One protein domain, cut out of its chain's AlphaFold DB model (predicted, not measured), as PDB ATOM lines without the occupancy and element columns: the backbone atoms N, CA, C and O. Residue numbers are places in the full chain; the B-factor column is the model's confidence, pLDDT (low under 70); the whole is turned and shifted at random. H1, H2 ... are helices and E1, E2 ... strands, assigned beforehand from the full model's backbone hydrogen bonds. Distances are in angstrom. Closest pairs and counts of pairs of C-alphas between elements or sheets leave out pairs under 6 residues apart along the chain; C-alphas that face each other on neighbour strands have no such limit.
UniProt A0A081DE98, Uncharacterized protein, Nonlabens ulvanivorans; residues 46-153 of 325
ATOM      1  N   ILE A  46     368.390 209.135 229.423       92.00
ATOM      2  CA  ILE A  46     367.437 210.080 230.008       92.00
ATOM      3  C   ILE A  46     367.474 211.362 229.182       92.00
ATOM      4  O   ILE A  46     368.551 211.884 228.888       92.00
ATOM      5  N   GLN A  47     366.299 211.853 228.804       92.06
ATOM      6  CA  GLN A  47     366.109 213.163 228.192       92.06
ATOM      7  C   GLN A  47     365.363 214.047 229.183       92.06
ATOM      8  O   GLN A  47     364.237 213.739 229.560       92.06
ATOM      9  N   THR A  48     366.016 215.118 229.620       92.00
ATOM     10  CA  THR A  48     365.444 216.143 230.500       92.00
ATOM     11  C   THR A  48     365.082 217.371 229.683       92.00
ATOM     12  O   THR A  48     365.831 217.752 228.777       92.00
ATOM     13  N   PHE A  49     363.972 218.008 230.025       90.38
ATOM     14  CA  PHE A  49     363.465 219.182 229.325       90.38
ATOM     15  C   PHE A  49     363.582 220.442 230.187       90.38
ATOM     16  O   PHE A  49     364.130 220.412 231.287       90.38
ATOM     17  N   ASP A  50     363.159 221.576 229.636       88.12
ATOM     18  CA  ASP A  50     363.191 222.852 230.343       88.12
ATOM     19  C   ASP A  50     362.184 222.829 231.504       88.12
ATOM     20  O   ASP A  50     361.016 222.506 231.305       88.12
ATOM     21  N   ALA A  51     362.643 223.179 232.706       84.75
ATOM     22  CA  ALA A  51     361.822 223.229 233.918       84.75
ATOM     23  C   ALA A  51     360.802 224.386 233.922       84.75
ATOM     24  O   ALA A  51     360.052 224.540 234.875       84.75
ATOM     25  N   SER A  52     360.806 225.250 232.903       84.75
ATOM     26  CA  SER A  52     359.801 226.307 232.722       84.75
ATOM     27  C   SER A  52     358.571 225.872 231.917       84.75
ATOM     28  O   SER A  52     357.660 226.683 231.735       84.75
ATOM     29  N   LEU A  53     358.544 224.633 231.411       85.38
ATOM     30  CA  LEU A  53     357.420 224.098 230.641       85.38
ATOM     31  C   LEU A  53     356.218 223.838 231.541       85.38
ATOM     32  O   LEU A  53     356.317 223.078 232.489       85.38
ATOM     33  N   SER A  54     355.071 224.408 231.190       85.00
ATOM     34  CA  SER A  54     353.847 224.322 231.979       85.00
ATOM     35  C   SER A  54     352.919 223.200 231.512       85.00
ATOM     36  O   SER A  54     352.994 222.706 230.386       85.00
ATOM     37  N   THR A  55     351.952 222.836 232.360       83.81
ATOM     38  CA  THR A  55     350.861 221.924 231.972       83.81
ATOM     39  C   THR A  55     350.192 222.376 230.669       83.81
ATOM     40  O   THR A  55     349.719 223.506 230.553       83.81
ATOM     41  N   GLY A  56     350.112 221.463 229.701       75.88
ATOM     42  CA  GLY A  56     349.583 221.708 228.362       75.88
ATOM     43  C   GLY A  56     350.649 221.923 227.285       75.88
ATOM     44  O   GLY A  56     350.327 221.718 226.110       75.88
ATOM     45  N   ASP A  57     351.887 222.258 227.666       85.31
ATOM     46  CA  ASP A  57     353.019 222.378 226.744       85.31
ATOM     47  C   ASP A  57     353.452 221.013 226.194       85.31
ATOM     48  O   ASP A  57     353.031 219.958 226.670       85.31
ATOM     49  N   PHE A  58     354.301 221.029 225.163       86.19
ATOM     50  CA  PHE A  58     354.826 219.821 224.531       86.19
ATOM     51  C   PHE A  58     356.345 219.761 224.601       86.19
ATOM     52  O   PHE A  58     357.036 220.725 224.271       86.19
ATOM     53  N   VAL A  59     356.861 218.577 224.918       90.81
ATOM     54  CA  VAL A  59     358.276 218.237 224.772       90.81
ATOM     55  C   VAL A  59     358.500 217.496 223.467       90.81
ATOM     56  O   VAL A  59     357.632 216.758 222.999       90.81
ATOM     57  N   PHE A  60     359.678 217.677 222.881       92.75
ATOM     58  CA  PHE A  60     360.112 216.938 221.702       92.75
ATOM     59  C   PHE A  60     361.186 215.947 222.145       92.75
ATOM     60  O   PHE A  60     362.216 216.369 222.663       92.75
ATOM     61  N   ALA A  61     360.949 214.649 221.956       92.81
ATOM     62  CA  ALA A  61     361.846 213.576 222.381       92.81
ATOM     63  C   ALA A  61     362.269 212.721 221.180       92.81
ATOM     64  O   ALA A  61     361.435 212.320 220.364       92.81
ATOM     65  N   GLY A  62     363.566 212.445 221.045       94.00
ATOM     66  CA  GLY A  62     364.108 211.629 219.951       94.00
ATOM     67  C   GLY A  62     364.385 210.200 220.393       94.00
ATOM     68  O   GLY A  62     364.839 209.996 221.512       94.00
ATOM     69  N   ASN A  63     364.188 209.203 219.530       93.94
ATOM     70  CA  ASN A  63     364.670 207.855 219.832       93.94
ATOM     71  C   ASN A  63     366.212 207.862 219.877       93.94
ATOM     72  O   ASN A  63     366.844 208.157 218.858       93.94
ATOM     73  N   PRO A  64     366.850 207.559 221.025       94.62
ATOM     74  CA  PRO A  64     368.304 207.556 221.115       94.62
ATOM     75  C   PRO A  64     368.929 206.294 220.514       94.62
ATOM     76  O   PRO A  64     370.134 206.273 220.263       94.62
ATOM     77  N   TYR A  65     368.139 205.245 220.296       93.44
ATOM     78  CA  TYR A  65     368.620 203.940 219.887       93.44
ATOM     79  C   TYR A  65     368.482 203.712 218.391       93.44
ATOM     80  O   TYR A  65     367.536 204.151 217.741       93.44
ATOM     81  N   GLN A  66     369.396 202.904 217.861       90.94
ATOM     82  CA  GLN A  66     369.264 202.327 216.527       90.94
ATOM     83  C   GLN A  66     368.396 201.048 216.579       90.94
ATOM     84  O   GLN A  66     368.795 199.982 216.119       90.94
ATOM     85  N   ALA A  67     367.249 201.146 217.257       91.00
ATOM     86  CA  ALA A  67     366.257 200.092 217.476       91.00
ATOM     87  C   ALA A  67     364.880 200.726 217.740       91.00
ATOM     88  O   ALA A  67     364.812 201.871 218.185       91.00
ATOM     89  N   LYS A  68     363.790 199.995 217.485       91.31
ATOM     90  CA  LYS A  68     362.437 200.455 217.830       91.31
ATOM     91  C   LYS A  68     362.272 200.511 219.345       91.31
ATOM     92  O   LYS A  68     362.772 199.625 220.035       91.31
ATOM     93  N   VAL A  69     361.568 201.519 219.844       92.06
ATOM     94  CA  VAL A  69     361.229 201.657 221.268       92.06
ATOM     95  C   VAL A  69     359.719 201.567 221.431       92.06
ATOM     96  O   VAL A  69     358.995 202.289 220.748       92.06
ATOM     97  N   ASP A  70     359.253 200.710 222.335       90.50
ATOM     98  CA  ASP A  70     357.852 200.671 222.757       90.50
ATOM     99  C   ASP A  70     357.573 201.886 223.648       90.50
ATOM    100  O   ASP A  70     358.031 201.967 224.794       90.50
ATOM    101  N   VAL A  71     356.852 202.864 223.098       88.56
ATOM    102  CA  VAL A  71     356.532 204.105 223.807       88.56
ATOM    103  C   VAL A  71     355.475 203.843 224.875       88.56
ATOM    104  O   VAL A  71     355.522 204.476 225.923       88.56
ATOM    105  N   GLY A  72     354.574 202.882 224.667       82.44
ATOM    106  CA  GLY A  72     353.602 202.482 225.678       82.44
ATOM    107  C   GLY A  72     354.297 201.872 226.894       82.44
ATOM    108  O   GLY A  72     354.079 202.320 228.015       82.44
ATOM    109  N   ALA A  73     355.197 200.909 226.692       82.88
ATOM    110  CA  ALA A  73     355.968 200.316 227.788       82.88
ATOM    111  C   ALA A  73     356.855 201.341 228.500       82.88
ATOM    112  O   ALA A  73     357.013 201.270 229.717       82.88
ATOM    113  N   MET A  74     357.401 202.309 227.756       83.38
ATOM    114  CA  MET A  74     358.084 203.445 228.355       83.38
ATOM    115  C   MET A  74     357.112 204.193 229.271       83.38
ATOM    116  O   MET A  74     357.388 204.307 230.460       83.38
ATOM    117  N   ILE A  75     355.960 204.618 228.741       72.62
ATOM    118  CA  ILE A  75     355.038 205.578 229.352       72.62
ATOM    119  C   ILE A  75     354.122 205.017 230.466       72.62
ATOM    120  O   ILE A  75     353.746 205.732 231.394       72.62
ATOM    121  N   PHE A  76     353.772 203.730 230.424       65.19
ATOM    122  CA  PHE A  76     352.882 203.089 231.407       65.19
ATOM    123  C   PHE A  76     353.603 202.391 232.561       65.19
ATOM    124  O   PHE A  76     352.939 201.807 233.422       65.19
ATOM    125  N   ASP A  77     354.936 202.422 232.618       63.12
ATOM    126  CA  ASP A  77     355.690 201.767 233.689       63.12
ATOM    127  C   ASP A  77     355.585 202.547 235.017       63.12
ATOM    128  O   ASP A  77     356.501 203.232 235.480       63.12
ATOM    129  N   MET A  78     354.428 202.399 235.670       50.00
ATOM    130  CA  MET A  78     354.127 202.951 236.993       50.00
ATOM    131  C   MET A  78     355.031 202.376 238.094       50.00
ATOM    132  O   MET A  78     355.098 202.948 239.183       50.00
ATOM    133  N   ALA A  79     355.710 201.250 237.843       45.91
ATOM    134  CA  ALA A  79     356.598 200.617 238.810       45.91
ATOM    135  C   ALA A  79     357.969 201.306 238.881       45.91
ATOM    136  O   ALA A  79     358.661 201.161 239.889       45.91
ATOM    137  N   THR A  80     358.365 202.052 237.843       54.56
ATOM    138  CA  THR A  80     359.703 202.656 237.778       54.56
ATOM    139  C   THR A  80     359.746 204.165 237.524       54.56
ATOM    140  O   THR A  80     360.853 204.696 237.471       54.56
ATOM    141  N   ARG A  81     358.590 204.850 237.438       58.22
ATOM    142  CA  ARG A  81     358.468 206.319 237.266       58.22
ATOM    143  C   ARG A  81     359.428 206.875 236.207       58.22
ATOM    144  O   ARG A  81     360.208 207.786 236.445       58.22
ATOM    145  N   THR A  82     359.432 206.265 235.028       59.84
ATOM    146  CA  THR A  82     360.390 206.601 233.962       59.84
ATOM    147  C   THR A  82     360.047 207.866 233.187       59.84
ATOM    148  O   THR A  82     360.851 208.278 232.345       59.84
ATOM    149  N   GLN A  83     358.901 208.495 233.454       68.00
ATOM    150  CA  GLN A  83     358.653 209.885 233.092       68.00
ATOM    151  C   GLN A  83     358.203 210.663 234.308       68.00
ATOM    152  O   GLN A  83     357.390 210.174 235.095       68.00
ATOM    153  N   GLU A  84     358.662 211.902 234.362       76.62
ATOM    154  CA  GLU A  84     358.061 212.918 235.208       76.62
ATOM    155  C   GLU A  84     357.263 213.866 234.312       76.62
ATOM    156  O   GLU A  84     357.669 214.170 233.184       76.62
ATOM    157  N   ASP A  85     356.088 214.260 234.799       81.44
ATOM    158  CA  ASP A  85     355.239 215.321 234.244       81.44
ATOM    159  C   ASP A  85     354.562 215.058 232.885       81.44
ATOM    160  O   ASP A  85     353.728 215.850 232.439       81.44
ATOM    161  N   MET A  86     354.824 213.919 232.238       84.12
ATOM    162  CA  MET A  86     354.250 213.566 230.930       84.12
ATOM    163  C   MET A  86     352.805 213.047 231.001       84.12
ATOM    164  O   MET A  86     352.425 212.296 231.898       84.12
ATOM    165  N   ASN A  87     352.003 213.366 229.981       76.25
ATOM    166  CA  ASN A  87     350.703 212.744 229.737       76.25
ATOM    167  C   ASN A  87     350.895 211.313 229.222       76.25
ATOM    168  O   ASN A  87     351.418 211.142 228.117       76.25
ATOM    169  N   PRO A  88     350.411 210.286 229.943       75.19
ATOM    170  CA  PRO A  88     350.727 208.925 229.568       75.19
ATOM    171  C   PRO A  88     349.862 208.354 228.438       75.19
ATOM    172  O   PRO A  88     350.093 207.253 227.953       75.19
ATOM    173  N   ASN A  89     348.818 209.075 228.029       72.75
ATOM    174  CA  ASN A  89     347.777 208.506 227.177       72.75
ATOM    175  C   ASN A  89     348.017 208.734 225.688       72.75
ATOM    176  O   ASN A  89     347.441 208.017 224.872       72.75
ATOM    177  N   PHE A  90     348.833 209.726 225.330       78.12
ATOM    178  CA  PHE A  90     348.936 210.189 223.953       78.12
ATOM    179  C   PHE A  90     350.369 210.481 223.544       78.12
ATOM    180  O   PHE A  90     351.153 211.024 224.320       78.12
ATOM    181  N   MET A  91     350.669 210.222 222.276       86.00
ATOM    182  CA  MET A  91     351.843 210.784 221.615       86.00
ATOM    183  C   MET A  91     351.463 211.394 220.274       86.00
ATOM    184  O   MET A  91     350.498 210.973 219.633       86.00
ATOM    185  N   TYR A  92     352.273 212.346 219.821       86.50
ATOM    186  CA  TYR A  92     352.258 212.789 218.437       86.50
ATOM    187  C   TYR A  92     353.547 212.410 217.730       86.50
ATOM    188  O   TYR A  92     354.638 212.569 218.271       86.50
ATOM    189  N   VAL A  93     353.430 212.013 216.470       88.38
ATOM    190  CA  VAL A  93     354.574 211.857 215.571       88.38
ATOM    191  C   VAL A  93     354.355 212.671 214.308       88.38
ATOM    192  O   VAL A  93     353.226 212.925 213.881       88.38
ATOM    193  N   TRP A  94     355.454 213.111 213.706       85.44
ATOM    194  CA  TRP A  94     355.427 213.709 212.379       85.44
ATOM    195  C   TRP A  94     355.588 212.608 211.330       85.44
ATOM    196  O   TRP A  94     356.659 212.007 211.244       85.44
ATOM    197  N   ASN A  95     354.552 212.362 210.523       79.62
ATOM    198  CA  ASN A  95     354.649 211.467 209.373       79.62
ATOM    199  C   ASN A  95     354.989 212.290 208.111       79.62
ATOM    200  O   ASN A  95     354.140 213.056 207.647       79.62
ATOM    201  N   PRO A  96     356.195 212.150 207.525       75.12
ATOM    202  CA  PRO A  96     356.568 212.877 206.313       75.12
ATOM    203  C   PRO A  96     355.822 212.406 205.054       75.12
ATOM    204  O   PRO A  96     355.736 213.179 204.105       75.12
ATOM    205  N   GLN A  97     355.280 211.183 205.035       73.06
ATOM    206  CA  GLN A  97     354.515 210.642 203.903       73.06
ATOM    207  C   GLN A  97     353.034 211.047 203.927       73.06
ATOM    208  O   GLN A  97     352.313 210.861 202.949       73.06
ATOM    209  N   ALA A  98     352.570 211.636 205.027       67.62
ATOM    210  CA  ALA A  98     351.189 212.052 205.159       67.62
ATOM    211  C   ALA A  98     350.893 213.351 204.389       67.62
ATOM    212  O   ALA A  98     351.487 214.398 204.646       67.62
ATOM    213  N   GLY A  99     349.901 213.326 203.496       63.12
ATOM    214  CA  GLY A  99     349.547 214.494 202.681       63.12
ATOM    215  C   GLY A  99     350.689 214.933 201.747       63.12
ATOM    216  O   GLY A  99     351.578 214.157 201.426       63.12
ATOM    217  N   THR A 100     350.683 216.188 201.285       59.09
ATOM    218  CA  THR A 100     351.675 216.674 200.295       59.09
ATOM    219  C   THR A 100     353.020 217.085 200.907       59.09
ATOM    220  O   THR A 100     354.019 217.173 200.201       59.09
ATOM    221  N   ARG A 101     353.055 217.423 202.202       63.84
ATOM    222  CA  ARG A 101     354.246 217.984 202.873       63.84
ATOM    223  C   ARG A 101     354.501 217.384 204.257       63.84
ATOM    224  O   ARG A 101     355.208 218.000 205.049       63.84
ATOM    225  N   GLY A 102     353.925 216.223 204.545       73.06
ATOM    226  CA  GLY A 102     353.885 215.640 205.879       73.06
ATOM    227  C   GLY A 102     352.749 216.201 206.737       73.06
ATOM    228  O   GLY A 102     352.226 217.295 206.495       73.06
ATOM    229  N   ALA A 103     352.365 215.436 207.755       74.69
ATOM    230  CA  ALA A 103     351.348 215.820 208.721       74.69
ATOM    231  C   ALA A 103     351.591 215.151 210.078       74.69
ATOM    232  O   ALA A 103     352.253 214.117 210.183       74.69
ATOM    233  N   TYR A 104     351.021 215.741 211.127       80.06
ATOM    234  CA  TYR A 104     351.025 215.133 212.451       80.06
ATOM    235  C   TYR A 104     350.036 213.967 212.526       80.06
ATOM    236  O   TYR A 104     348.977 213.983 211.889       80.06
ATOM    237  N   ARG A 105     350.396 212.975 213.333       78.69
ATOM    238  CA  ARG A 105     349.560 211.842 213.724       78.69
ATOM    239  C   ARG A 105     349.508 211.776 215.231       78.69
ATOM    240  O   ARG A 105     350.561 211.823 215.860       78.69
ATOM    241  N   ALA A 106     348.304 211.683 215.779       78.25
ATOM    242  CA  ALA A 106     348.117 211.360 217.184       78.25
ATOM    243  C   ALA A 106     348.016 209.842 217.333       78.25
ATOM    244  O   ALA A 106     347.459 209.178 216.459       78.25
ATOM    245  N   TYR A 107     348.514 209.314 218.440       79.56
ATOM    246  CA  TYR A 107     348.305 207.933 218.849       79.56
ATOM    247  C   TYR A 107     347.752 207.912 220.270       79.56
ATOM    248  O   TYR A 107     348.295 208.588 221.144       79.56
ATOM    249  N   ASP A 108     346.670 207.167 220.472       75.56
ATOM    250  CA  ASP A 108     346.032 206.920 221.758       75.56
ATOM    251  C   ASP A 108     346.423 205.525 222.241       75.56
ATOM    252  O   ASP A 108     346.089 204.510 221.629       75.56
ATOM    253  N   PHE A 109     347.160 205.464 223.344       75.81
ATOM    254  CA  PHE A 109     347.624 204.188 223.875       75.81
ATOM    255  C   PHE A 109     346.550 203.426 224.661       75.81
ATOM    256  O   PHE A 109     346.747 202.256 224.981       75.81
ATOM    257  N   ARG A 110     345.425 204.064 225.003       72.62
ATOM    258  CA  ARG A 110     344.370 203.439 225.819       72.62
ATOM    259  C   ARG A 110     343.580 202.409 225.020       72.62
ATOM    260  O   ARG A 110     343.118 201.422 225.588       72.62
ATOM    261  N   ASP A 111     343.424 202.652 223.724       70.81
ATOM    262  CA  ASP A 111     342.754 201.762 222.777       70.81
ATOM    263  C   ASP A 111     343.644 201.349 221.591       70.81
ATOM    264  O   ASP A 111     343.197 200.600 220.722       70.81
ATOM    265  N   SER A 112     344.914 201.767 221.595       76.31
ATOM    266  CA  SER A 112     345.913 201.468 220.565       76.31
ATOM    267  C   SER A 112     345.495 201.929 219.167       76.31
ATOM    268  O   SER A 112     345.633 201.192 218.186       76.31
ATOM    269  N   THR A 113     344.973 203.153 219.064       68.88
ATOM    270  CA  THR A 113     344.500 203.729 217.798       68.88
ATOM    271  C   THR A 113     345.282 204.972 217.381       68.88
ATOM    272  O   THR A 113     345.765 205.745 218.208       68.88
ATOM    273  N   SER A 114     345.404 205.198 216.068       74.62
ATOM    274  CA  SER A 114     345.906 206.456 215.507       74.62
ATOM    275  C   SER A 114     344.761 207.370 215.061       74.62
ATOM    276  O   SER A 114     343.674 206.917 214.685       74.62
ATOM    277  N   THR A 115     345.006 208.681 215.096       66.25
ATOM    278  CA  THR A 115     344.136 209.698 214.492       66.25
ATOM    279  C   THR A 115     344.934 210.547 213.493       66.25
ATOM    280  O   THR A 115     345.890 211.225 213.900       66.25
ATOM    281  N   PRO A 116     344.537 210.573 212.202       59.81
ATOM    282  CA  PRO A 116     343.513 209.727 211.568       59.81
ATOM    283  C   PRO A 116     343.826 208.225 211.677       59.81
ATOM    284  O   PRO A 116     344.979 207.844 211.841       59.81
ATOM    285  N   THR A 117     342.791 207.384 211.604       68.44
ATOM    286  CA  THR A 117     342.916 205.924 211.730       68.44
ATOM    287  C   THR A 117     343.423 205.319 210.426       68.44
ATOM    288  O   THR A 117     342.644 204.909 209.568       68.44
ATOM    289  N   ASP A 118     344.739 205.320 210.264       61.25
ATOM    290  CA  ASP A 118     345.443 204.904 209.047       61.25
ATOM    291  C   ASP A 118     346.433 203.749 209.263       61.25
ATOM    292  O   ASP A 118     346.930 203.182 208.295       61.25
ATOM    293  N   GLY A 119     346.698 203.365 210.517       66.00
ATOM    294  CA  GLY A 119     347.623 202.278 210.848       66.00
ATOM    295  C   GLY A 119     349.099 202.604 210.583       66.00
ATOM    296  O   GLY A 119     349.939 201.711 210.664       66.00
ATOM    297  N   GLU A 120     349.434 203.865 210.288       69.56
ATOM    298  CA  GLU A 120     350.811 204.298 210.009       69.56
ATOM    299  C   GLU A 120     351.642 204.478 211.292       69.56
ATOM    300  O   GLU A 120     352.874 204.519 211.250       69.56
ATOM    301  N   VAL A 121     350.968 204.592 212.440       74.12
ATOM    302  CA  VAL A 121     351.558 204.800 213.767       74.12
ATOM    303  C   VAL A 121     351.013 203.745 214.719       74.12
ATOM    304  O   VAL A 121     349.801 203.598 214.842       74.12
ATOM    305  N   ALA A 122     351.908 203.030 215.400       81.50
ATOM    306  CA  ALA A 122     351.572 201.834 216.179       81.50
ATOM    307  C   ALA A 122     352.099 201.878 217.626       81.50
ATOM    308  O   ALA A 122     352.469 200.850 218.178       81.50
ATOM    309  N   GLY A 123     352.220 203.068 218.227       83.69
ATOM    310  CA  GLY A 123     352.722 203.203 219.605       83.69
ATOM    311  C   GLY A 123     354.211 202.875 219.795       83.69
ATOM    312  O   GLY A 123     354.705 202.868 220.919       83.69
ATOM    313  N   GLU A 124     354.940 202.634 218.706       90.44
ATOM    314  CA  GLU A 124     356.385 202.409 218.690       90.44
ATOM    315  C   GLU A 124     357.098 203.609 218.058       90.44
ATOM    316  O   GLU A 124     356.629 204.170 217.065       90.44
ATOM    317  N   LEU A 125     358.274 203.960 218.581       90.94
ATOM    318  CA  LEU A 125     359.147 204.974 218.001       90.94
ATOM    319  C   LEU A 125     360.268 204.300 217.207       90.94
ATOM    320  O   LEU A 125     361.101 203.584 217.767       90.94
ATOM    321  N   GLN A 126     360.298 204.518 215.893       90.00
ATOM    322  CA  GLN A 126     361.290 203.899 215.009       90.00
ATOM    323  C   GLN A 126     362.684 204.508 215.213       90.00
ATOM    324  O   GLN A 126     362.815 205.618 215.745       90.00
ATOM    325  N   PRO A 127     363.756 203.832 214.771       89.56
ATOM    326  CA  PRO A 127     365.059 204.465 214.739       89.56
ATOM    327  C   PRO A 127     365.067 205.704 213.841       89.56
ATOM    328  O   PRO A 127     364.508 205.700 212.745       89.56
ATOM    329  N   GLY A 128     365.693 206.781 214.314       87.94
ATOM    330  CA  GLY A 128     365.707 208.067 213.610       87.94
ATOM    331  C   GLY A 128     364.378 208.835 213.647       87.94
ATOM    332  O   GLY A 128     364.296 209.913 213.060       87.94
ATOM    333  N   GLN A 129     363.352 208.329 214.341       90.38
ATOM    334  CA  GLN A 129     362.120 209.070 214.605       90.38
ATOM    335  C   GLN A 129     362.161 209.800 215.949       90.38
ATOM    336  O   GLN A 129     362.968 209.532 216.842       90.38
ATOM    337  N   SER A 130     361.258 210.764 216.067       92.50
ATOM    338  CA  SER A 130     361.030 211.567 217.261       92.50
ATOM    339  C   SER A 130     359.531 211.765 217.450       92.50
ATOM    340  O   SER A 130     358.751 211.621 216.503       92.50
ATOM    341  N   MET A 131     359.137 212.070 218.676       92.75
ATOM    342  CA  MET A 131     357.745 212.229 219.074       92.75
ATOM    343  C   MET A 131     357.566 213.464 219.941       92.75
ATOM    344  O   MET A 131     358.511 213.930 220.580       92.75
ATOM    345  N   PHE A 132     356.336 213.956 219.989       91.56
ATOM    346  CA  PHE A 132     355.917 214.983 220.923       91.56
ATOM    347  C   PHE A 132     355.052 214.361 222.015       91.56
ATOM    348  O   PHE A 132     354.118 213.611 221.714       91.56
ATOM    349  N   LEU A 133     355.351 214.708 223.263       88.94
ATOM    350  CA  LEU A 133     354.565 214.341 224.440       88.94
ATOM    351  C   LEU A 133     354.079 215.614 225.125       88.94
ATOM    352  O   LEU A 133     354.784 216.621 225.114       88.94
ATOM    353  N   GLN A 134     352.878 215.575 225.690       84.00
ATOM    354  CA  GLN A 134     352.294 216.721 226.381       84.00
ATOM    355  C   GLN A 134     352.620 216.679 227.876       84.00
ATOM    356  O   GLN A 134     352.558 215.607 228.471       84.00
ATOM    357  N   ILE A 135     352.878 217.831 228.490       84.12
ATOM    358  CA  ILE A 135     352.985 217.987 229.943       84.12
ATOM    359  C   ILE A 135     351.586 217.945 230.573       84.12
ATOM    360  O   ILE A 135     350.701 218.703 230.166       84.12
ATOM    361  N   LEU A 136     351.369 217.075 231.563       75.12
ATOM    362  CA  LEU A 136     350.086 216.920 232.267       75.12
ATOM    363  C   LEU A 136     350.115 217.422 233.712       75.12
ATOM    364  O   LEU A 136     349.094 217.894 234.207       75.12
ATOM    365  N   ASN A 137     351.250 217.302 234.391       72.25
ATOM    366  CA  ASN A 137     351.428 217.774 235.754       72.25
ATOM    367  C   ASN A 137     352.733 218.552 235.796       72.25
ATOM    368  O   ASN A 137     353.740 217.990 235.441       72.25
ATOM    369  N   ASP A 138     352.693 219.817 236.183       67.88
ATOM    370  CA  ASP A 138     353.886 220.649 236.417       67.88
ATOM    371  C   ASP A 138     353.730 221.378 237.766       67.88
ATOM    372  O   ASP A 138     354.182 222.492 237.993       67.88
ATOM    373  N   ALA A 139     352.941 220.796 238.677       62.44
ATOM    374  CA  ALA A 139     352.676 221.394 239.987       62.44
ATOM    375  C   ALA A 139     353.833 221.179 240.987       62.44
ATOM    376  O   ALA A 139     353.724 221.573 242.151       62.44
ATOM    377  N   ASP A 140     354.898 220.525 240.534       65.81
ATOM    378  CA  ASP A 140     356.097 220.124 241.260       65.81
ATOM    379  C   ASP A 140     357.277 221.056 240.887       65.81
ATOM    380  O   ASP A 140     357.202 221.831 239.943       65.81
ATOM    381  N   THR A 141     358.367 221.034 241.652       68.06
ATOM    382  CA  THR A 141     359.673 221.589 241.253       68.06
ATOM    383  C   THR A 141     360.514 220.635 240.392       68.06
ATOM    384  O   THR A 141     361.644 220.981 240.036       68.06
ATOM    385  N   ASP A 142     360.012 219.430 240.130       74.88
ATOM    386  CA  ASP A 142     360.662 218.405 239.328       74.88
ATOM    387  C   ASP A 142     360.811 218.830 237.861       74.88
ATOM    388  O   ASP A 142     360.099 219.681 237.336       74.88
ATOM    389  N   VAL A 143     361.840 218.288 237.208       84.31
ATOM    390  CA  VAL A 143     362.159 218.624 235.818       84.31
ATOM    391  C   VAL A 143     361.484 217.603 234.906       84.31
ATOM    392  O   VAL A 143     361.813 216.412 235.018       84.31
ATOM    393  N   PRO A 144     360.649 218.035 233.938       88.25
ATOM    394  CA  PRO A 144     360.012 217.117 233.010       88.25
ATOM    395  C   PRO A 144     361.059 216.262 232.296       88.25
ATOM    396  O   PRO A 144     362.070 216.765 231.785       88.25
ATOM    397  N   SER A 145     360.843 214.949 232.260       89.75
ATOM    398  CA  SER A 145     361.838 214.028 231.711       89.75
ATOM    399  C   SER A 145     361.242 212.738 231.168       89.75
ATOM    400  O   SER A 145     360.141 212.327 231.526       89.75
ATOM    401  N   VAL A 146     361.995 212.096 230.273       90.19
ATOM    402  CA  VAL A 146     361.667 210.804 229.672       90.19
ATOM    403  C   VAL A 146     362.891 209.895 229.718       90.19
ATOM    404  O   VAL A 146     363.966 210.248 229.228       90.19
ATOM    405  N   THR A 147     362.711 208.695 230.264       91.38
ATOM    406  CA  THR A 147     363.752 207.668 230.356       91.38
ATOM    407  C   THR A 147     363.515 206.551 229.348       91.38
ATOM    408  O   THR A 147     362.584 205.756 229.470       91.38
ATOM    409  N   PHE A 148     364.421 206.442 228.384       92.19
ATOM    410  CA  PHE A 148     364.525 205.336 227.446       92.19
ATOM    411  C   PHE A 148     365.374 204.238 228.080       92.19
ATOM    412  O   PHE A 148     366.593 204.376 228.159       92.19
ATOM    413  N   LYS A 149     364.750 203.152 228.538       91.62
ATOM    414  CA  LYS A 149     365.487 201.965 228.979       91.62
ATOM    415  C   LYS A 149     365.799 201.042 227.813       91.62
ATOM    416  O   LYS A 149     364.997 200.894 226.892       91.62
ATOM    417  N   GLU A 150     366.915 200.333 227.912       91.06
ATOM    418  CA  GLU A 150     367.266 199.238 227.001       91.06
ATOM    419  C   GLU A 150     366.158 198.171 226.937       91.06
ATOM    420  O   GLU A 150     365.887 197.620 225.873       91.06
ATOM    421  N   SER A 151     365.460 197.927 228.053       90.62
ATOM    422  CA  SER A 151     364.356 196.963 228.143       90.62
ATOM    423  C   SER A 151     363.110 197.346 227.340       90.62
ATOM    424  O   SER A 151     362.263 196.487 227.122       90.62
ATOM    425  N   TYR A 152     362.979 198.606 226.912       89.94
ATOM    426  CA  TYR A 152     361.863 199.058 226.072       89.94
ATOM    427  C   TYR A 152     362.153 198.894 224.572       89.94
ATOM    428  O   TYR A 152     361.319 199.250 223.740       89.94
ATOM    429  N   LYS A 153     363.326 198.365 224.196       91.69
ATOM    430  CA  LYS A 153     363.634 198.050 222.798       91.69
ATOM    431  C   LYS A 153     362.776 196.882 222.320       91.69
ATOM    432  O   LYS A 153     362.755 195.820 222.937       91.69
TER     433      LYS A 153
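Overview. This is residues 46 to 153 of the 325 residues of an uncharacterized protein of Nonlabens ulvanivorans (UniProt A0A081DE98). With little regular structure, the domain is a strongly twisted, antiparallel sheet, E2 E7 E4 E5 E6, with a small antiparallel ribbon, E1 and E8, near E2, and long loops around. The 108 printed residues run E1 E2 E3 H1 E4 E5 E6 E7 E8, mostly strand, with 40 in named elements. It is compact, radius of gyration of the C-alphas 13.6 A, spanning 42 by 29 by 25 A.

Arrangement. E1, residues 46 to 48, is antiparallel to E8, residues 145 to 148; N 47 and O 146, 2.9 A apart, are within hydrogen-bond range. E2, residues 58 to 62, is antiparallel to E7, residues 130 to 134, with N 59 and O 133 at 2.9 A. E3, residues 68 to 70, pairs with no named strand. H1, residues 71 to 75, only grazes the sheet; its O i to N i+4 pair is within hydrogen-bond range. E4, residues 90 to 95, E5, residues 103 to 108, and E6, residues 113 to 115, form a meander, each strand the antiparallel neighbour of the one before; N 93 and O 105 are 2.9 A apart, N 108 and O 113 2.8 A. With E7 they form a Greek key, the first strand neighbouring the fourth: N 92 and O 132, 2.9 A.

Along the chain. E1 begins at C-alpha 46, (367.437, 210.080, 230.008); E8 ends at C-alpha 148, (364.525, 205.336, 227.446). E5 measures 16.7 A, E4 15.7 A.

Size, cuts and confidence. The printed part has no cut. Links H1 to E4 and E6 to E7 are long. Low confidence includes residues 76 to 83.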